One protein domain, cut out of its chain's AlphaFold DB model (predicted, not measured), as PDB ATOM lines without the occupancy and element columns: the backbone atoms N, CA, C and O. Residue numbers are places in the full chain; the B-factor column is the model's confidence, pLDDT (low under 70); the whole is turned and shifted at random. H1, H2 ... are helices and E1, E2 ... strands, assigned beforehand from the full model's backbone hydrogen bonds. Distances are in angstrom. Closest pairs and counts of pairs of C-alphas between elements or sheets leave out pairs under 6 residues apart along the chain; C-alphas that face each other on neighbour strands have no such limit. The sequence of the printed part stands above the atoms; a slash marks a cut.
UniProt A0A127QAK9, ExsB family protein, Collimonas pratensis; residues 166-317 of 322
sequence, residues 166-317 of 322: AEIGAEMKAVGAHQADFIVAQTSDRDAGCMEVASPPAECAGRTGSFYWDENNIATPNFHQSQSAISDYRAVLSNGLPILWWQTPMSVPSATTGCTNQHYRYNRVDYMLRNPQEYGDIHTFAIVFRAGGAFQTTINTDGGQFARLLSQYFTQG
ATOM      1  N   ALA A 166      36.550  41.827  10.928       88.75
ATOM      2  CA  ALA A 166      36.503  41.829   9.472       88.75
ATOM      3  C   ALA A 166      35.095  41.540   8.930       88.75
ATOM      4  O   ALA A 166      34.635  42.247   8.035       88.75
ATOM      5  N   GLU A 167      34.406  40.539   9.484       86.75
ATOM      6  CA  GLU A 167      33.039  40.174   9.085       86.75
ATOM      7  C   GLU A 167      32.064  41.313   9.394       86.75
ATOM      8  O   GLU A 167      31.384  41.811   8.497       86.75
ATOM      9  N   ILE A 168      32.082  41.809  10.634       85.69
ATOM     10  CA  ILE A 168      31.207  42.909  11.063       85.69
ATOM     11  C   ILE A 168      31.567  44.195  10.318       85.69
ATOM     12  O   ILE A 168      30.687  44.930   9.883       85.69
ATOM     13  N   GLY A 169      32.858  44.469  10.122       86.75
ATOM     14  CA  GLY A 169      33.321  45.611   9.339       86.75
ATOM     15  C   GLY A 169      32.818  45.574   7.898       86.75
ATOM     16  O   GLY A 169      32.429  46.612   7.367       86.75
ATOM     17  N   ALA A 170      32.790  44.398   7.263       86.44
ATOM     18  CA  ALA A 170      32.297  44.242   5.897       86.44
ATOM     19  C   ALA A 170      30.784  44.494   5.808       86.44
ATOM     20  O   ALA A 170      30.343  45.233   4.923       86.44
ATOM     21  N   GLU A 171      30.007  43.950   6.745       81.50
ATOM     22  CA  GLU A 171      28.564  44.204   6.850       81.50
ATOM     23  C   GLU A 171      28.275  45.689   7.093       81.50
ATOM     24  O   GLU A 171      27.506  46.313   6.360       81.50
ATOM     25  N   MET A 172      28.964  46.291   8.065       78.75
ATOM     26  CA  MET A 172      28.810  47.702   8.422       78.75
ATOM     27  C   MET A 172      29.220  48.624   7.270       78.75
ATOM     28  O   MET A 172      28.560  49.625   6.984       78.75
ATOM     29  N   LYS A 173      30.267  48.262   6.525       83.38
ATOM     30  CA  LYS A 173      30.659  48.989   5.317       83.38
ATOM     31  C   LYS A 173      29.569  48.940   4.249       83.38
ATOM     32  O   LYS A 173      29.314  49.978   3.637       83.38
ATOM     33  N   ALA A 174      28.935  47.782   4.046       78.50
ATOM     34  CA  ALA A 174      27.873  47.592   3.059       78.50
ATOM     35  C   ALA A 174      26.626  48.438   3.360       78.50
ATOM     36  O   ALA A 174      26.009  48.952   2.430       78.50
ATOM     37  N   VAL A 175      26.302  48.650   4.640       74.00
ATOM     38  CA  VAL A 175      25.195  49.528   5.071       74.00
ATOM     39  C   VAL A 175      25.592  51.005   5.201       74.00
ATOM     40  O   VAL A 175      24.789  51.816   5.645       74.00
ATOM     41  N   GLY A 176      26.812  51.379   4.801       76.50
ATOM     42  CA  GLY A 176      27.239  52.779   4.738       76.50
ATOM     43  C   GLY A 176      27.956  53.320   5.977       76.50
ATOM     44  O   GLY A 176      28.322  54.491   5.971       76.50
ATOM     45  N   ALA A 177      28.268  52.500   6.989       77.81
ATOM     46  CA  ALA A 177      28.910  52.960   8.233       77.81
ATOM     47  C   ALA A 177      30.297  53.602   8.029       77.81
ATOM     48  O   ALA A 177      30.762  54.365   8.866       77.81
ATOM     49  N   HIS A 178      30.956  53.337   6.895       84.31
ATOM     50  CA  HIS A 178      32.202  54.004   6.497       84.31
ATOM     51  C   HIS A 178      32.029  55.503   6.175       84.31
ATOM     52  O   HIS A 178      33.022  56.186   5.944       84.31
ATOM     53  N   GLN A 179      30.787  55.992   6.101       79.69
ATOM     54  CA  GLN A 179      30.435  57.396   5.870       79.69
ATOM     55  C   GLN A 179      29.982  58.111   7.151       79.69
ATOM     56  O   GLN A 179      29.606  59.274   7.064       79.69
ATOM     57  N   ALA A 180      29.983  57.426   8.299       80.19
ATOM     58  CA  ALA A 180      29.656  58.033   9.586       80.19
ATOM     59  C   ALA A 180      30.748  59.013  10.043       80.19
ATOM     60  O   ALA A 180      31.843  59.026   9.485       80.19
ATOM     61  N   ASP A 181      30.483  59.781  11.099       82.50
ATOM     62  CA  ASP A 181      31.475  60.708  11.662       82.50
ATOM     63  C   ASP A 181      32.490  60.021  12.591       82.50
ATOM     64  O   ASP A 181      33.642  60.441  12.674       82.50
ATOM     65  N   PHE A 182      32.086  58.968  13.309       87.31
ATOM     66  CA  PHE A 182      32.942  58.239  14.252       87.31
ATOM     67  C   PHE A 182      32.417  56.829  14.557       87.31
ATOM     68  O   PHE A 182      31.271  56.478  14.274       87.31
ATOM     69  N   ILE A 183      33.270  56.008  15.171       89.75
ATOM     70  CA  ILE A 183      32.942  54.656  15.648       89.75
ATOM     71  C   ILE A 183      32.604  54.705  17.142       89.75
ATOM     72  O   ILE A 183      33.341  55.323  17.909       89.75
ATOM     73  N   VAL A 184      31.549  54.005  17.579       88.25
ATOM     74  CA  VAL A 184      31.181  53.885  19.005       88.25
ATOM     75  C   VAL A 184      31.655  52.547  19.575       88.25
ATOM     76  O   VAL A 184      30.933  51.557  19.568       88.25
ATOM     77  N   ALA A 185      32.886  52.493  20.074       88.88
ATOM     78  CA  ALA A 185      33.490  51.291  20.641       88.88
ATOM     79  C   ALA A 185      32.926  50.946  22.032       88.88
ATOM     80  O   ALA A 185      33.013  51.747  22.961       88.88
ATOM     81  N   GLN A 186      32.407  49.730  22.210       81.81
ATOM     82  CA  GLN A 186      31.826  49.280  23.480       81.81
ATOM     83  C   GLN A 186      32.852  48.596  24.388       81.81
ATOM     84  O   GLN A 186      33.650  47.787  23.920       81.81
ATOM     85  N   THR A 187      32.801  48.876  25.701       81.88
ATOM     86  CA  THR A 187      33.566  48.104  26.704       81.88
ATOM     87  C   THR A 187      32.676  47.144  27.490       81.88
ATOM     88  O   THR A 187      32.928  45.941  27.502       81.88
ATOM     89  N   SER A 188      31.633  47.658  28.147       83.44
ATOM     90  CA  SER A 188      30.588  46.905  28.849       83.44
ATOM     91  C   SER A 188      29.508  47.877  29.319       83.44
ATOM     92  O   SER A 188      29.740  49.068  29.471       83.44
ATOM     93  N   ASP A 189      28.317  47.393  29.625       81.00
ATOM     94  CA  ASP A 189      27.285  48.173  30.309       81.00
ATOM     95  C   ASP A 189      27.267  47.926  31.832       81.00
ATOM     96  O   ASP A 189      26.548  48.624  32.553       81.00
ATOM     97  N   ARG A 190      28.044  46.952  32.330       88.25
ATOM     98  CA  ARG A 190      28.096  46.514  33.739       88.25
ATOM     99  C   ARG A 190      29.524  46.231  34.223       88.25
ATOM    100  O   ARG A 190      30.379  45.826  33.430       88.25
ATOM    101  N   ASP A 191      29.731  46.363  35.528       88.25
ATOM    102  CA  ASP A 191      30.928  45.927  36.245       88.25
ATOM    103  C   ASP A 191      31.051  44.399  36.196       88.25
ATOM    104  O   ASP A 191      30.061  43.661  36.222       88.25
ATOM    105  N   ALA A 192      32.289  43.907  36.188       89.75
ATOM    106  CA  ALA A 192      32.601  42.479  36.144       89.75
ATOM    107  C   ALA A 192      32.052  41.797  37.388       89.75
ATOM    108  O   ALA A 192      31.362  40.785  37.290       89.75
ATOM    109  N   GLY A 193      32.283  42.419  38.546       89.88
ATOM    110  CA  GLY A 193      31.834  41.911  39.831       89.88
ATOM    111  C   GLY A 193      30.329  41.654  39.894       89.88
ATOM    112  O   GLY A 193      29.906  40.686  40.521       89.88
ATOM    113  N   CYS A 194      29.520  42.454  39.190       90.06
ATOM    114  CA  CYS A 194      28.069  42.285  39.163       90.06
ATOM    115  C   CYS A 194      27.643  40.977  38.479       90.06
ATOM    116  O   CYS A 194      26.632  40.385  38.850       90.06
ATOM    117  N   MET A 195      28.422  40.518  37.495       89.56
ATOM    118  CA  MET A 195      28.203  39.263  36.767       89.56
ATOM    119  C   MET A 195      28.911  38.065  37.423       89.56
ATOM    120  O   MET A 195      28.605  36.922  37.106       89.56
ATOM    121  N   GLU A 196      29.853  38.314  38.336       90.56
ATOM    122  CA  GLU A 196      30.654  37.283  39.012       90.56
ATOM    123  C   GLU A 196      30.055  36.798  40.340       90.56
ATOM    124  O   GLU A 196      30.440  35.737  40.836       90.56
ATOM    125  N   VAL A 197      29.150  37.563  40.960       88.19
ATOM    126  CA  VAL A 197      28.527  37.150  42.226       88.19
ATOM    127  C   VAL A 197      27.610  35.939  42.044       88.19
ATOM    128  O   VAL A 197      26.934  35.793  41.033       88.19
ATOM    129  N   ALA A 198      27.524  35.093  43.076       86.69
ATOM    130  CA  ALA A 198      26.715  33.869  43.052       86.69
ATOM    131  C   ALA A 198      25.205  34.117  42.864       86.69
ATOM    132  O   ALA A 198      24.475  33.240  42.410       86.69
ATOM    133  N   SER A 199      24.716  35.300  43.240       87.56
ATOM    134  CA  SER A 199      23.325  35.722  43.054       87.56
ATOM    135  C   SER A 199      23.311  37.127  42.451       87.56
ATOM    136  O   SER A 199      23.164  38.106  43.186       87.56
ATOM    137  N   PRO A 200      23.544  37.240  41.132       89.06
ATOM    138  CA  PRO A 200      23.622  38.530  40.466       89.06
ATOM    139  C   PRO A 200      22.257  39.229  40.477       89.06
ATOM    140  O   PRO A 200      21.225  38.563  40.335       89.06
ATOM    141  N   PRO A 201      22.220  40.569  40.614       88.38
ATOM    142  CA  PRO A 201      21.012  41.345  40.358       88.38
ATOM    143  C   PRO A 201      20.442  41.026  38.972       88.38
ATOM    144  O   PRO A 201      21.186  40.679  38.055       88.38
ATOM    145  N   ALA A 202      19.131  41.208  38.785       89.12
ATOM    146  CA  ALA A 202      18.462  40.890  37.520       89.12
ATOM    147  C   ALA A 202      19.126  41.557  36.296       89.12
ATOM    148  O   ALA A 202      19.183  40.957  35.229       89.12
ATOM    149  N   GLU A 203      19.694  42.760  36.457       86.12
ATOM    150  CA  GLU A 203      20.399  43.479  35.385       86.12
ATOM    151  C   GLU A 203      21.754  42.871  34.967       86.12
ATOM    152  O   GLU A 203      22.297  43.271  33.936       86.12
ATOM    153  N   CYS A 204      22.298  41.937  35.752       87.62
ATOM    154  CA  CYS A 204      23.574  41.247  35.522       87.62
ATOM    155  C   CYS A 204      23.418  39.722  35.398       87.62
ATOM    156  O   CYS A 204      24.378  39.027  35.072       87.62
ATOM    157  N   ALA A 205      22.219  39.193  35.660       88.69
ATOM    158  CA  ALA A 205      21.930  37.768  35.621       88.69
ATOM    159  C   ALA A 205      21.957  37.196  34.192       88.69
ATOM    160  O   ALA A 205      21.694  37.893  33.213       88.69
ATOM    161  N   GLY A 206      22.255  35.897  34.079       84.56
ATOM    162  CA  GLY A 206      22.186  35.151  32.814       84.56
ATOM    163  C   GLY A 206      23.344  35.391  31.839       84.56
ATOM    164  O   GLY A 206      23.305  34.881  30.723       84.56
ATOM    165  N   ARG A 207      24.376  36.143  32.238       84.81
ATOM    166  CA  ARG A 207      25.571  36.404  31.426       84.81
ATOM    167  C   ARG A 207      26.683  35.418  31.791       84.81
ATOM    168  O   ARG A 207      26.900  35.136  32.965       84.81
ATOM    169  N   THR A 208      27.404  34.911  30.794       80.50
ATOM    170  CA  THR A 208      28.504  33.951  30.980       80.50
ATOM    171  C   THR A 208      29.776  34.438  30.301       80.50
ATOM    172  O   THR A 208      29.704  34.978  29.200       80.50
ATOM    173  N   GLY A 209      30.937  34.200  30.909       83.88
ATOM    174  CA  GLY A 209      32.237  34.558  30.339       83.88
ATOM    175  C   GLY A 209      33.187  35.144  31.378       83.88
ATOM    176  O   GLY A 209      32.847  35.246  32.556       83.88
ATOM    177  N   SER A 210      34.386  35.524  30.933       87.38
ATOM    178  CA  SER A 210      35.306  36.316  31.753       87.38
ATOM    179  C   SER A 210      35.045  37.796  31.511       87.38
ATOM    180  O   SER A 210      35.212  38.292  30.396       87.38
ATOM    181  N   PHE A 211      34.623  38.501  32.557       88.69
ATOM    182  CA  PHE A 211      34.282  39.920  32.486       88.69
ATOM    183  C   PHE A 211      35.356  40.818  33.080       88.69
ATOM    184  O   PHE A 211      35.205  42.030  33.025       88.69
ATOM    185  N   TYR A 212      36.432  40.282  33.647       91.75
ATOM    186  CA  TYR A 212      37.565  41.063  34.138       91.75
ATOM    187  C   TYR A 212      38.735  40.911  33.162       91.75
ATOM    188  O   TYR A 212      38.998  39.803  32.700       91.75
ATOM    189  N   TRP A 213      39.378  42.019  32.792       93.44
ATOM    190  CA  TRP A 213      40.444  42.021  31.782       93.44
ATOM    191  C   TRP A 213      41.816  42.000  32.444       93.44
ATOM    192  O   TRP A 213      41.986  42.648  33.467       93.44
ATOM    193  N   ASP A 214      42.781  41.284  31.875       94.12
ATOM    194  CA  ASP A 214      44.160  41.298  32.374       94.12
ATOM    195  C   ASP A 214      44.841  42.632  32.048       94.12
ATOM    196  O   ASP A 214      45.033  42.979  30.881       94.12
ATOM    197  N   GLU A 215      45.226  43.375  33.086       94.62
ATOM    198  CA  GLU A 215      45.912  44.661  32.969       94.62
ATOM    199  C   GLU A 215      47.346  44.536  32.434       94.62
ATOM    200  O   GLU A 215      47.907  45.527  31.977       94.62
ATOM    201  N   ASN A 216      47.951  43.342  32.474       95.19
ATOM    202  CA  ASN A 216      49.289  43.115  31.916       95.19
ATOM    203  C   ASN A 216      49.257  42.727  30.432       95.19
ATOM    204  O   ASN A 216      50.314  42.582  29.822       95.19
ATOM    205  N   ASN A 217      48.065  42.548  29.856       96.00
ATOM    206  CA  ASN A 217      47.863  42.124  28.471       96.00
ATOM    207  C   ASN A 217      48.556  40.797  28.098       96.00
ATOM    208  O   ASN A 217      48.996  40.615  26.964       96.00
ATOM    209  N   ILE A 218      48.631  39.847  29.036       95.25
ATOM    210  CA  ILE A 218      49.207  38.508  28.832       95.25
ATOM    211  C   ILE A 218      48.092  37.470  28.656       95.25
ATOM    212  O   ILE A 218      48.090  36.696  27.698       95.25
ATOM    213  N   ALA A 219      47.137  37.436  29.584       94.75
ATOM    214  CA  ALA A 219      46.000  36.524  29.564       94.75
ATOM    215  C   ALA A 219      44.816  37.115  28.781       94.75
ATOM    216  O   ALA A 219      44.722  38.319  28.560       94.75
ATOM    217  N   THR A 220      43.901  36.253  28.334       91.50
ATOM    218  CA  THR A 220      42.662  36.648  27.639       91.50
ATOM    219  C   THR A 220      41.477  36.577  28.605       91.50
ATOM    220  O   THR A 220      41.367  35.580  29.325       91.50
ATOM    221  N   PRO A 221      40.545  37.549  28.590       92.12
ATOM    222  CA  PRO A 221      40.532  38.779  27.779       92.12
ATOM    223  C   PRO A 221      41.458  39.882  28.323       92.12
ATOM    224  O   PRO A 221      41.677  39.961  29.530       92.12
ATOM    225  N   ASN A 222      41.952  40.764  27.448       94.88
ATOM    226  CA  ASN A 222      42.752  41.937  27.827       94.88
ATOM    227  C   ASN A 222      42.456  43.201  26.995       94.88
ATOM    228  O   ASN A 222      41.682  43.173  26.036       94.88
ATOM    229  N   PHE A 223      43.061  44.325  27.393       95.31
ATOM    230  CA  PHE A 223      42.826  45.638  26.790       95.31
ATOM    231  C   PHE A 223      43.375  45.731  25.366       95.31
ATOM    232  O   PHE A 223      42.667  46.215  24.483       95.31
ATOM    233  N   HIS A 224      44.576  45.198  25.120       96.19
ATOM    234  CA  HIS A 224      45.205  45.207  23.794       96.19
ATOM    235  C   HIS A 224      44.390  44.418  22.764       96.19
ATOM    236  O   HIS A 224      44.255  44.851  21.622       96.19
ATOM    237  N   GLN A 225      43.757  43.312  23.162       93.81
ATOM    238  CA  GLN A 225      42.830  42.571  22.301       93.81
ATOM    239  C   GLN A 225      41.602  43.405  21.922       93.81
ATOM    240  O   GLN A 225      41.200  43.412  20.760       93.81
ATOM    241  N   SER A 226      41.018  44.132  22.881       92.12
ATOM    242  CA  SER A 226      39.872  45.011  22.616       92.12
ATOM    243  C   SER A 226      40.256  46.181  21.703       92.12
ATOM    244  O   SER A 226      39.551  46.461  20.734       92.12
ATOM    245  N   GLN A 227      41.393  46.828  21.965       94.75
ATOM    246  CA  GLN A 227      41.929  47.913  21.137       94.75
ATOM    247  C   GLN A 227      42.252  47.435  19.710       94.75
ATOM    248  O   GLN A 227      41.890  48.114  18.746       94.75
ATOM    249  N   SER A 228      42.864  46.254  19.556       94.44
ATOM    250  CA  SER A 228      43.136  45.650  18.244       94.44
ATOM    251  C   SER A 228      41.844  45.353  17.491       94.44
ATOM    252  O   SER A 228      41.725  45.740  16.337       94.44
ATOM    253  N   ALA A 229      40.840  44.758  18.143       92.62
ATOM    254  CA  ALA A 229      39.568  44.442  17.494       92.62
ATOM    255  C   ALA A 229      38.862  45.690  16.936       92.62
ATOM    256  O   ALA A 229      38.340  45.673  15.821       92.62
ATOM    257  N   ILE A 230      38.878  46.798  17.684       92.94
ATOM    258  CA  ILE A 230      38.343  48.084  17.218       92.94
ATOM    259  C   ILE A 230      39.197  48.674  16.089       92.94
ATOM    260  O   ILE A 230      38.648  49.223  15.132       92.94
ATOM    261  N   SER A 231      40.520  48.538  16.167       93.31
ATOM    262  CA  SER A 231      41.439  49.023  15.130       93.31
ATOM    263  C   SER A 231      41.259  48.260  13.813       93.31
ATOM    264  O   SER A 231      41.202  48.876  12.751       93.31
ATOM    265  N   ASP A 232      41.073  46.942  13.879       93.38
ATOM    266  CA  ASP A 232      40.798  46.088  12.721       93.38
ATOM    267  C   ASP A 232      39.439  46.432  12.093       93.38
ATOM    268  O   ASP A 232      39.329  46.577  10.874       93.38
ATOM    269  N   TYR A 233      38.407  46.647  12.919       91.88
ATOM    270  CA  TYR A 233      37.093  47.113  12.460       91.88
ATOM    271  C   TYR A 233      37.195  48.472  11.746       91.88
ATOM    272  O   TYR A 233      36.692  48.645  10.633       91.88
ATOM    273  N   ARG A 234      37.920  49.426  12.343       92.56
ATOM    274  CA  ARG A 234      38.200  50.739  11.749       92.56
ATOM    275  C   ARG A 234      38.948  50.626  10.417       92.56
ATOM    276  O   ARG A 234      38.634  51.365   9.479       92.56
ATOM    277  N   ALA A 235      39.896  49.697  10.305       92.88
ATOM    278  CA  ALA A 235      40.627  49.451   9.068       92.88
ATOM    279  C   ALA A 235      39.701  48.996   7.935       92.88
ATOM    280  O   ALA A 235      39.820  49.482   6.806       92.88
ATOM    281  N   VAL A 236      38.713  48.147   8.233       90.69
ATOM    282  CA  VAL A 236      37.712  47.726   7.240       90.69
ATOM    283  C   VAL A 236      36.858  48.907   6.762       90.69
ATOM    284  O   VAL A 236      36.580  49.025   5.560       90.69
ATOM    285  N   LEU A 237      36.530  49.843   7.658       88.50
ATOM    286  CA  LEU A 237      35.808  51.087   7.354       88.50
ATOM    287  C   LEU A 237      36.669  52.175   6.681       88.50
ATOM    288  O   LEU A 237      36.266  53.333   6.620       88.50
ATOM    289  N   SER A 238      37.826  51.808   6.119       84.69
ATOM    290  CA  SER A 238      38.729  52.695   5.373       84.69
ATOM    291  C   SER A 238      39.559  53.667   6.232       84.69
ATOM    292  O   SER A 238      40.085  54.635   5.690       84.69
ATOM    293  N   ASN A 239      39.734  53.411   7.537       80.94
ATOM    294  CA  ASN A 239      40.634  54.169   8.431       80.94
ATOM    295  C   ASN A 239      40.359  55.681   8.567       80.94
ATOM    296  O   ASN A 239      41.204  56.405   9.084       80.94
ATOM    297  N   GLY A 240      39.199  56.176   8.134       82.19
ATOM    298  CA  GLY A 240      38.873  57.605   8.215       82.19
ATOM    299  C   GLY A 240      38.267  58.044   9.548       82.19
ATOM    300  O   GLY A 240      38.263  59.231   9.850       82.19
ATOM    301  N   LEU A 241      37.754  57.102  10.344       89.50
ATOM    302  CA  LEU A 241      36.833  57.418  11.439       89.50
ATOM    303  C   LEU A 241      37.541  57.449  12.800       89.50
ATOM    304  O   LEU A 241      38.183  56.457  13.155       89.50
ATOM    305  N   PRO A 242      37.445  58.534  13.585       92.31
ATOM    306  CA  PRO A 242      37.902  58.543  14.970       92.31
ATOM    307  C   PRO A 242      36.998  57.660  15.852       92.31
ATOM    308  O   PRO A 242      35.892  57.278  15.466       92.31
ATOM    309  N   ILE A 243      37.482  57.307  17.044       92.44
ATOM    310  CA  ILE A 243      36.804  56.370  17.954       92.44
ATOM    311  C   ILE A 243      36.322  57.075  19.226       92.44
ATOM    312  O   ILE A 243      37.077  57.787  19.892       92.44
ATOM    313  N   LEU A 244      35.065  56.817  19.580       91.62
ATOM    314  CA  LEU A 244      34.447  57.125  20.865       91.62
ATOM    315  C   LEU A 244      34.269  55.826  21.651       91.62
ATOM    316  O   LEU A 244      33.600  54.918  21.166       91.62
ATOM    317  N   TRP A 245      34.777  55.740  22.879       90.06
ATOM    318  CA  TRP A 245      34.479  54.593  23.745       90.06
ATOM    319  C   TRP A 245      33.237  54.843  24.597       90.06
ATOM    320  O   TRP A 245      33.205  55.753  25.430       90.06
ATOM    321  N   TRP A 246      32.224  54.004  24.395       85.00
ATOM    322  CA  TRP A 246      30.967  53.972  25.127       85.00
ATOM    323  C   TRP A 246      30.314  52.593  24.989       85.00
ATOM    324  O   TRP A 246      30.260  52.043  23.903       85.00
ATOM    325  N   GLN A 247      29.706  52.002  26.008       80.31
ATOM    326  CA  GLN A 247      29.577  52.460  27.384       80.31
ATOM    327  C   GLN A 247      30.798  52.008  28.203       80.31
ATOM    328  O   GLN A 247      31.289  50.901  27.984       80.31
ATOM    329  N   THR A 248      31.296  52.857  29.115       84.94
ATOM    330  CA  THR A 248      32.388  52.512  30.045       84.94
ATOM    331  C   THR A 248      31.927  52.716  31.494       84.94
ATOM    332  O   THR A 248      31.832  53.862  31.942       84.94
ATOM    333  N   PRO A 249      31.578  51.640  32.226       85.44
ATOM    334  CA  PRO A 249      31.113  51.712  33.603       85.44
ATOM    335  C   PRO A 249      32.181  52.322  34.515       85.44
ATOM    336  O   PRO A 249      33.368  52.024  34.374       85.44
ATOM    337  N   MET A 250      31.757  53.183  35.440       84.69
ATOM    338  CA  MET A 250      32.591  53.630  36.555       84.69
ATOM    339  C   MET A 250      33.015  52.411  37.363       84.69
ATOM    340  O   MET A 250      32.225  51.495  37.538       84.69
ATOM    341  N   SER A 251      34.264  52.376  37.826       81.88
ATOM    342  CA  SER A 251      34.832  51.114  38.294       81.88
ATOM    343  C   SER A 251      36.074  51.247  39.148       81.88
ATOM    344  O   SER A 251      36.893  52.117  38.861       81.88
ATOM    345  N   VAL A 252      36.282  50.312  40.077       89.38
ATOM    346  CA  VAL A 252      37.511  50.188  40.879       89.38
ATOM    347  C   VAL A 252      38.087  48.767  40.751       89.38
ATOM    348  O   VAL A 252      37.337  47.793  40.910       89.38
ATOM    349  N   PRO A 253      39.392  48.605  40.448       91.94
ATOM    350  CA  PRO A 253      40.016  47.295  40.320       91.94
ATOM    351  C   PRO A 253      40.099  46.611  41.687       91.94
ATOM    352  O   PRO A 253      40.308  47.251  42.718       91.94
ATOM    353  N   SER A 254      39.954  45.288  41.698       90.00
ATOM    354  CA  SER A 254      40.058  44.482  42.916       90.00
ATOM    355  C   SER A 254      40.476  43.055  42.584       90.00
ATOM    356  O   SER A 254      39.949  42.428  41.661       90.00
ATOM    357  N   ALA A 255      41.392  42.511  43.386       87.69
ATOM    358  CA  ALA A 255      41.785  41.107  43.301       87.69
ATOM    359  C   ALA A 255      40.682  40.159  43.811       87.69
ATOM    360  O   ALA A 255      40.672  38.978  43.468       87.69
ATOM    361  N   THR A 256      39.739  40.658  44.614       87.62
ATOM    362  CA  THR A 256      38.618  39.870  45.134       87.62
ATOM    363  C   THR A 256      37.516  39.780  44.090       87.62
ATOM    364  O   THR A 256      36.892  40.792  43.792       87.62
ATOM    365  N   THR A 257      37.258  38.578  43.566       86.75
ATOM    366  CA  THR A 257      36.160  38.288  42.628       86.75
ATOM    367  C   THR A 257      34.803  38.735  43.177       86.75
ATOM    368  O   THR A 257      34.501  38.519  44.352       86.75
ATOM    369  N   GLY A 258      33.968  39.338  42.329       81.06
ATOM    370  CA  GLY A 258      32.683  39.888  42.750       81.06
ATOM    371  C   GLY A 258      32.821  41.251  43.432       81.06
ATOM    372  O   GLY A 258      33.099  42.247  42.767       81.06
ATOM    373  N   CYS A 259      32.601  41.270  44.751       84.62
ATOM    374  CA  CYS A 259      32.337  42.416  45.640       84.62
ATOM    375  C   CYS A 259      30.834  42.681  45.873       84.62
ATOM    376  O   CYS A 259      30.022  41.758  45.818       84.62
ATOM    377  N   THR A 260      30.474  43.902  46.274       85.12
ATOM    378  CA  THR A 260      29.136  44.239  46.788       85.12
ATOM    379  C   THR A 260      28.501  45.362  45.978       85.12
ATOM    380  O   THR A 260      29.172  46.014  45.181       85.12
ATOM    381  N   ASN A 261      27.199  45.570  46.176       85.81
ATOM    382  CA  ASN A 261      26.432  46.632  45.528       85.81
ATOM    383  C   ASN A 261      27.169  47.985  45.587       85.81
ATOM    384  O   ASN A 261      27.616  48.392  46.657       85.81
ATOM    385  N   GLN A 262      27.268  48.665  44.444       85.12
ATOM    386  CA  GLN A 262      27.986  49.933  44.235       85.12
ATOM    387  C   GLN A 262      29.507  49.903  44.442       85.12
ATOM    388  O   GLN A 262      30.151  50.954  44.410       85.12
ATOM    389  N   HIS A 263      30.082  48.713  44.613       88.06
ATOM    390  CA  HIS A 263      31.515  48.480  44.780       88.06
ATOM    391  C   HIS A 263      31.958  47.209  44.044       88.06
ATOM    392  O   HIS A 263      32.831  46.485  44.524       88.06
ATOM    393  N   TYR A 264      31.316  46.876  42.922       87.81
ATOM    394  CA  TYR A 264      31.703  45.717  42.125       87.81
ATOM    395  C   TYR A 264      33.056  45.945  41.463       87.81
ATOM    396  O   TYR A 264      33.351  47.033  40.967       87.81
ATOM    397  N   ARG A 265      33.889  44.901  41.435       91.12
ATOM    398  CA  ARG A 265      35.202  45.020  40.806       91.12
ATOM    399  C   ARG A 265      35.058  45.248  39.305       91.12
ATOM    400  O   ARG A 265      34.317  44.528  38.629       91.12
ATOM    401  N   TYR A 266      35.807  46.208  38.778       91.00
ATOM    402  CA  TYR A 266      35.972  46.447  37.345       91.00
ATOM    403  C   TYR A 266      37.177  47.380  37.139       91.00
ATOM    404  O   TYR A 266      37.498  48.183  38.006       91.00
ATOM    405  N   ASN A 267      37.901  47.265  36.032       93.62
ATOM    406  CA  ASN A 267      39.241  47.863  35.904       93.62
ATOM    407  C   ASN A 267      39.421  48.787  34.697       93.62
ATOM    408  O   ASN A 267      40.542  49.154  34.356       93.62
ATOM    409  N   ARG A 268      38.331  49.186  34.036       92.81
ATOM    410  CA  ARG A 268      38.416  49.882  32.743       92.81
ATOM    411  C   ARG A 268      38.756  51.346  32.916       92.81
ATOM    412  O   ARG A 268      39.662  51.822  32.249       92.81
ATOM    413  N   VAL A 269      38.092  52.033  33.849       92.94
ATOM    414  CA  VAL A 269      38.411  53.434  34.183       92.94
ATOM    415  C   VAL A 269      39.869  53.567  34.607       92.94
ATOM    416  O   VAL A 269      40.572  54.471  34.164       92.94
ATOM    417  N   ASP A 270      40.316  52.634  35.442       95.00
ATOM    418  CA  ASP A 270      41.665  52.629  35.979       95.00
ATOM    419  C   ASP A 270      42.724  52.440  34.886       95.00
ATOM    420  O   ASP A 270      43.645  53.248  34.773       95.00
ATOM    421  N   TYR A 271      42.556  51.426  34.035       95.75
ATOM    422  CA  TYR A 271      43.472  51.166  32.930       95.75
ATOM    423  C   TYR A 271      43.456  52.297  31.891       95.75
ATOM    424  O   TYR A 271      44.513  52.784  31.497       95.75
ATOM    425  N   MET A 272      42.270  52.757  31.475       95.12
ATOM    426  CA  MET A 272      42.120  53.782  30.435       95.12
ATOM    427  C   MET A 272      42.754  55.116  30.828       95.12
ATOM    428  O   MET A 272      43.409  55.744  30.002       95.12
ATOM    429  N   LEU A 273      42.601  55.544  32.085       94.44
ATOM    430  CA  LEU A 273      43.185  56.804  32.553       94.44
ATOM    431  C   LEU A 273      44.675  56.695  32.905       94.44
ATOM    432  O   LEU A 273      45.350  57.721  32.954       94.44
ATOM    433  N   ARG A 274      45.208  55.487  33.139       94.81
ATOM    434  CA  ARG A 274      46.658  55.263  33.305       94.81
ATOM    435  C   ARG A 274      47.395  55.100  31.981       94.81
ATOM    436  O   ARG A 274      48.565  55.460  31.907       94.81
ATOM    437  N   ASN A 275      46.710  54.603  30.955       95.69
ATOM    438  CA  ASN A 275      47.274  54.345  29.631       95.69
ATOM    439  C   ASN A 275      46.593  55.182  28.529       95.69
ATOM    440  O   ASN A 275      46.271  54.649  27.468       95.69
ATOM    441  N   PRO A 276      46.349  56.492  28.727       93.81
ATOM    442  CA  PRO A 276      45.505  57.267  27.821       93.81
ATOM    443  C   PRO A 276      46.130  57.413  26.423       93.81
ATOM    444  O   PRO A 276      45.407  57.494  25.431       93.81
ATOM    445  N   GLN A 277      47.465  57.378  26.319       94.69
ATOM    446  CA  GLN A 277      48.155  57.457  25.030       94.69
ATOM    447  C   GLN A 277      47.954  56.203  24.167       94.69
ATOM    448  O   GLN A 277      47.920  56.333  22.950       94.69
ATOM    449  N   GLU A 278      47.740  55.016  24.754       95.44
ATOM    450  CA  GLU A 278      47.400  53.817  23.967       95.44
ATOM    451  C   GLU A 278      46.100  54.025  23.177       95.44
ATOM    452  O   GLU A 278      45.967  53.571  22.045       95.44
ATOM    453  N   TYR A 279      45.148  54.761  23.759       94.94
ATOM    454  CA  TYR A 279      43.884  55.100  23.113       94.94
ATOM    455  C   TYR A 279      44.054  56.224  22.082       94.94
ATOM    456  O   TYR A 279      43.479  56.149  20.993       94.94
ATOM    457  N   GLY A 280      44.872  57.236  22.385       93.88
ATOM    458  CA  GLY A 280      45.223  58.295  21.431       93.88
ATOM    459  C   GLY A 280      45.913  57.759  20.170       93.88
ATOM    460  O   GLY A 280      45.566  58.163  19.059       93.88
ATOM    461  N   ASP A 281      46.808  56.778  20.330       94.75
ATOM    462  CA  ASP A 281      47.549  56.131  19.240       94.75
ATOM    463  C   ASP A 281      46.649  55.321  18.288       94.75
ATOM    464  O   ASP A 281      47.024  55.110  17.136       94.75
ATOM    465  N   ILE A 282      45.451  54.915  18.730       93.81
ATOM    466  CA  ILE A 282      44.436  54.262  17.884       93.81
ATOM    467  C   ILE A 282      43.337  55.228  17.418       93.81
ATOM    468  O   ILE A 282      42.270  54.779  17.017       93.81
ATOM    469  N   HIS A 283      43.566  56.545  17.453       94.38
ATOM    470  CA  HIS A 283      42.606  57.583  17.041       94.38
ATOM    471  C   HIS A 283      41.342  57.680  17.919       94.38
ATOM    472  O   HIS A 283      40.255  58.022  17.439       94.38
ATOM    473  N   THR A 284      41.460  57.393  19.217       93.31
ATOM    474  CA  THR A 284      40.376  57.643  20.177       93.31
ATOM    475  C   THR A 284      40.315  59.120  20.538       93.31
ATOM    476  O   THR A 284      41.229  59.632  21.180       93.31
ATOM    477  N   PHE A 285      39.217  59.796  20.195       91.75
ATOM    478  CA  PHE A 285      39.031  61.211  20.536       91.75
ATOM    479  C   PHE A 285      38.334  61.415  21.884       91.75
ATOM    480  O   PHE A 285      38.486  62.469  22.500       91.75
ATOM    481  N   ALA A 286      37.570  60.422  22.352       90.62
ATOM    482  CA  ALA A 286      36.861  60.506  23.619       90.62
ATOM    483  C   ALA A 286      36.566  59.129  24.233       90.62
ATOM    484  O   ALA A 286      36.373  58.126  23.543       90.62
ATOM    485  N   ILE A 287      36.484  59.108  25.563       91.25
ATOM    486  CA  ILE A 287      36.058  57.963  26.371       91.25
ATOM    487  C   ILE A 287      35.006  58.468  27.356       91.25
ATOM    488  O   ILE A 287      35.257  59.416  28.101       91.25
ATOM    489  N   VAL A 288      33.825  57.846  27.365       89.50
ATOM    490  CA  VAL A 288      32.699  58.277  28.202       89.50
ATOM    491  C   VAL A 288      32.515  57.325  29.373       89.50
ATOM    492  O   VAL A 288      32.006  56.210  29.229       89.50
ATOM    493  N   PHE A 289      32.876  57.807  30.559       88.62
ATOM    494  CA  PHE A 289      32.673  57.086  31.808       88.62
ATOM    495  C   PHE A 289      31.299  57.408  32.409       88.62
ATOM    496  O   PHE A 289      30.942  58.573  32.581       88.62
ATOM    497  N   ARG A 290      30.518  56.382  32.763       83.44
ATOM    498  CA  ARG A 290      29.209  56.533  33.429       83.44
ATOM    499  C   ARG A 290      28.945  55.387  34.388       83.44
ATOM    500  O   ARG A 290      29.539  54.338  34.246       83.44
ATOM    501  N   ALA A 291      27.992  55.527  35.303       77.12
ATOM    502  CA  ALA A 291      27.703  54.483  36.292       77.12
ATOM    503  C   ALA A 291      27.285  53.116  35.705       77.12
ATOM    504  O   ALA A 291      27.338  52.136  36.414       77.12
ATOM    505  N   GLY A 292      26.882  52.974  34.436       77.56
ATOM    506  CA  GLY A 292      26.455  51.650  33.953       77.56
ATOM    507  C   GLY A 292      24.969  51.388  34.203       77.56
ATOM    508  O   GLY A 292      24.125  51.776  33.388       77.56
ATOM    509  N   GLY A 293      24.693  50.752  35.344       80.69
ATOM    510  CA  GLY A 293      23.387  50.312  35.853       80.69
ATOM    511  C   GLY A 293      23.175  50.694  37.324       80.69
ATOM    512  O   GLY A 293      23.975  51.433  37.897       80.69
ATOM    513  N   ALA A 294      22.095  50.213  37.943       84.94
ATOM    514  CA  ALA A 294      21.687  50.672  39.277       84.94
ATOM    515  C   ALA A 294      22.577  50.144  40.416       84.94
ATOM    516  O   ALA A 294      22.667  50.780  41.466       84.94
ATOM    517  N   PHE A 295      23.226  48.991  40.217       84.25
ATOM    518  CA  PHE A 295      24.014  48.316  41.258       84.25
ATOM    519  C   PHE A 295      25.531  48.487  41.099       84.25
ATOM    520  O   PHE A 295      26.314  47.859  41.810       84.25
ATOM    521  N   GLN A 296      25.949  49.309  40.142       85.81
ATOM    522  CA  GLN A 296      27.340  49.462  39.736       85.81
ATOM    523  C   GLN A 296      28.056  50.535  40.552       85.81
ATOM    524  O   GLN A 296      27.427  51.367  41.213       85.81
ATOM    525  N   THR A 297      29.382  50.537  40.472       87.94
ATOM    526  CA  THR A 297      30.192  51.598  41.064       87.94
ATOM    527  C   THR A 297      29.814  52.957  40.466       87.94
ATOM    528  O   THR A 297      29.533  53.091  39.277       87.94
ATOM    529  N   THR A 298      29.781  53.998  41.296       88.12
ATOM    530  CA  THR A 298      29.456  55.369  40.888       88.12
ATOM    531  C   THR A 298      30.614  56.302  41.212       88.12
ATOM    532  O   THR A 298      31.485  55.963  42.006       88.12
ATOM    533  N   ILE A 299      30.585  57.526  40.681       87.81
ATOM    534  CA  ILE A 299      31.562  58.569  41.042       87.81
ATOM    535  C   ILE A 299      31.573  58.903  42.546       87.81
ATOM    536  O   ILE A 299      32.536  59.464  43.048       87.81
ATOM    537  N   ASN A 300      30.506  58.557  43.275       89.06
ATOM    538  CA  ASN A 300      30.409  58.780  44.717       89.06
ATOM    539  C   ASN A 300      30.896  57.574  45.536       89.06
ATOM    540  O   ASN A 300      31.101  57.703  46.741       89.06
ATOM    541  N   THR A 301      31.053  56.403  44.909       89.38
ATOM    542  CA  THR A 301      31.397  55.138  45.583       89.38
ATOM    543  C   THR A 301      32.705  54.517  45.093       89.38
ATOM    544  O   THR A 301      33.127  53.487  45.617       89.38
ATOM    545  N   ASP A 302      33.398  55.163  44.153       90.75
ATOM    546  CA  ASP A 302      34.678  54.718  43.583       90.75
ATOM    547  C   ASP A 302      35.905  55.007  44.474       90.75
ATOM    548  O   ASP A 302      37.051  54.838  44.050       90.75
ATOM    549  N   GLY A 303      35.688  55.506  45.694       91.19
ATOM    550  CA  GLY A 303      36.765  55.882  46.610       91.19
ATOM    551  C   GLY A 303      37.634  57.043  46.108       91.19
ATOM    552  O   GLY A 303      38.781  57.170  46.534       91.19
ATOM    553  N   GLY A 304      37.124  57.877  45.194       92.88
ATOM    554  CA  GLY A 304      37.838  59.017  44.617       92.88
ATOM    555  C   GLY A 304      38.842  58.643  43.523       92.88
ATOM    556  O   GLY A 304      39.664  59.481  43.137       92.88
ATOM    557  N   GLN A 305      38.816  57.404  43.019       93.56
ATOM    558  CA  GLN A 305      39.736  56.946  41.978       93.56
ATOM    559  C   GLN A 305      39.635  57.796  40.710       93.56
ATOM    560  O   GLN A 305      40.665  58.245  40.203       93.56
ATOM    561  N   PHE A 306      38.422  58.015  40.200       93.12
ATOM    562  CA  PHE A 306      38.192  58.750  38.963       93.12
ATOM    563  C   PHE A 306      38.716  60.179  39.076       93.12
ATOM    564  O   PHE A 306      39.519  60.602  38.250       93.12
ATOM    565  N   ALA A 307      38.349  60.894  40.145       93.56
ATOM    566  CA  ALA A 307      38.811  62.260  40.381       93.56
ATOM    567  C   ALA A 307      40.348  62.348  40.437       93.56
ATOM    568  O   ALA A 307      40.948  63.238  39.829       93.56
ATOM    569  N   ARG A 308      40.997  61.395  41.119       95.75
ATOM    570  CA  ARG A 308      42.460  61.328  41.219       95.75
ATOM    571  C   ARG A 308      43.120  61.070  39.862       95.75
ATOM    572  O   ARG A 308      44.048  61.790  39.504       95.75
ATOM    573  N   LEU A 309      42.667  60.059  39.122       95.19
ATOM    574  CA  LEU A 309      43.245  59.689  37.827       95.19
ATOM    575  C   LEU A 309      42.982  60.754  36.755       95.19
ATOM    576  O   LEU A 309      43.879  61.090  35.991       95.19
ATOM    577  N   LEU A 310      41.788  61.348  36.742       93.06
ATOM    578  CA  LEU A 310      41.450  62.436  35.829       93.06
ATOM    579  C   LEU A 310      42.311  63.681  36.093       93.06
ATOM    580  O   LEU A 310      42.795  64.318  35.161       93.06
ATOM    581  N   SER A 311      42.568  64.001  37.364       93.12
ATOM    582  CA  SER A 311      43.483  65.093  37.724       93.12
ATOM    583  C   SER A 311      44.908  64.824  37.228       93.12
ATOM    584  O   SER A 311      45.576  65.734  36.735       93.12
ATOM    585  N   GLN A 312      45.375  63.573  37.317       94.19
ATOM    586  CA  GLN A 312      46.679  63.163  36.783       94.19
ATOM    587  C   GLN A 312      46.727  63.291  35.256       94.19
ATOM    588  O   GLN A 312      47.677  63.873  34.740       94.19
ATOM    589  N   TYR A 313      45.682  62.838  34.557       92.88
ATOM    590  CA  TYR A 313      45.538  62.984  33.107       92.88
ATOM    591  C   TYR A 313      45.678  64.447  32.662       92.88
ATOM    592  O   TYR A 313      46.492  64.755  31.792       92.88
ATOM    593  N   PHE A 314      44.963  65.373  33.310       91.38
ATOM    594  CA  PHE A 314      45.067  66.798  32.979       91.38
ATOM    595  C   PHE A 314      46.433  67.393  33.323       91.38
ATOM    596  O   PHE A 314      46.965  68.188  32.553       91.38
ATOM    597  N   THR A 315      47.030  66.984  34.444       92.88
ATOM    598  CA  THR A 315      48.365  67.458  34.845       92.88
ATOM    599  C   THR A 315      49.447  67.021  33.852       92.88
ATOM    600  O   THR A 315      50.430  67.730  33.659       92.88
ATOM    601  N   GLN A 316      49.262  65.875  33.192       90.50
ATOM    602  CA  GLN A 316      50.168  65.353  32.166       90.50
ATOM    603  C   GLN A 316      49.921  65.944  30.765       90.50
ATOM    604  O   GLN A 316      50.650  65.607  29.837       90.50
ATOM    605  N   GLY A 317      48.939  66.839  30.605       87.06
ATOM    606  CA  GLY A 317      48.610  67.466  29.319       87.06
ATOM    607  C   GLY A 317      47.654  66.658  28.437       87.06
ATOM    608  O   GLY A 317      47.415  67.042  27.295       87.06
TER     609      GLY A 317
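This is residues 166 to 317 of the 322 residues of the protein "ExsB family protein" of Collimonas pratensis (UniProt A0A127QAK9). A small sheet of three parallel strands, E1, E2 and E3, has H3, H4 and H5 over one face and no named helix over the other. H1 packs on the last part of H3 at one end of the domain, H6 packs on H4, and H2 and long loops lie toward the other end. The printed part has 152 residues, with six named helices and three named strands in the order H1 E1 H2 H3 E2 H4 H5 E3 H6. The class is mixed, helices and strands, with 69 residues in named elements, under half. The whole is compact, with a radius of gyration of the C-alphas of 16.1 A and spans of 43 by 41 by 29 A.

Start at the sheet: E2, residues 243 to 249, runs 17.3 A from C-alpha 243 at (36.804, 56.370, 17.954). E3 is residues 284 to 290, 17.4 A, and E1 is residues 183 to 185. H3, residues 223 to 236, is the longest helix, 20.3 A; H4 is residues 268 to 274 and H5 residues 276 to 281. Find H1, residues 166 to 174, at C-alpha 166 (36.503, 41.829, 9.472); H2 is residues 192 to 196. H6, residues 305 to 315, runs 15.4 A to C-alpha 315 at (48.365, 67.458, 34.845).

Look first at inner strand E2. It is parallel to E1 at 29 degrees, with N 185 and O 244 2.8 A apart, and to E3 at 17 degrees, with N 288 and O 245 2.9 A apart, both within hydrogen-bond range. E1, H2 H3, E2 and E2, H4 H5, E3 are strand-helix-strand units, parallel neighbour strands joined through helices, with right-handed crossovers. In two layers, helices on one face of a sheet, H3, H4 and H5 lie on the same face. H3 is over E1 and E2 at a height of 10.2 A; the C-alphas of Ala 185 and Ile 230 are the closest of E1 and H3, 6.7 A. H5 is over E3 at a height of 8.4 A. H4 touches H6 at a shallow tilt of 29 degrees, the same way, closest at the C-alphas of Leu 273 and Leu 309, 6.0 A. H1 touches residues 232 to 236 of H3, closest at the C-alphas of Gly 169 and Tyr 233, 5.1 A. H2 and H3 are apart. In H1 to H6, every O i to N i+4 pair is within hydrogen-bond range.

The C-alphas farthest apart, those of Ala 174 and Gly 303, are 45.2 A apart. The printed part has no cut. Look for long links at residues 197 to 222, 250 to 267 and 291 to 304. Mean pLDDT of the printed part is 88.9, and no printed residue is under 70.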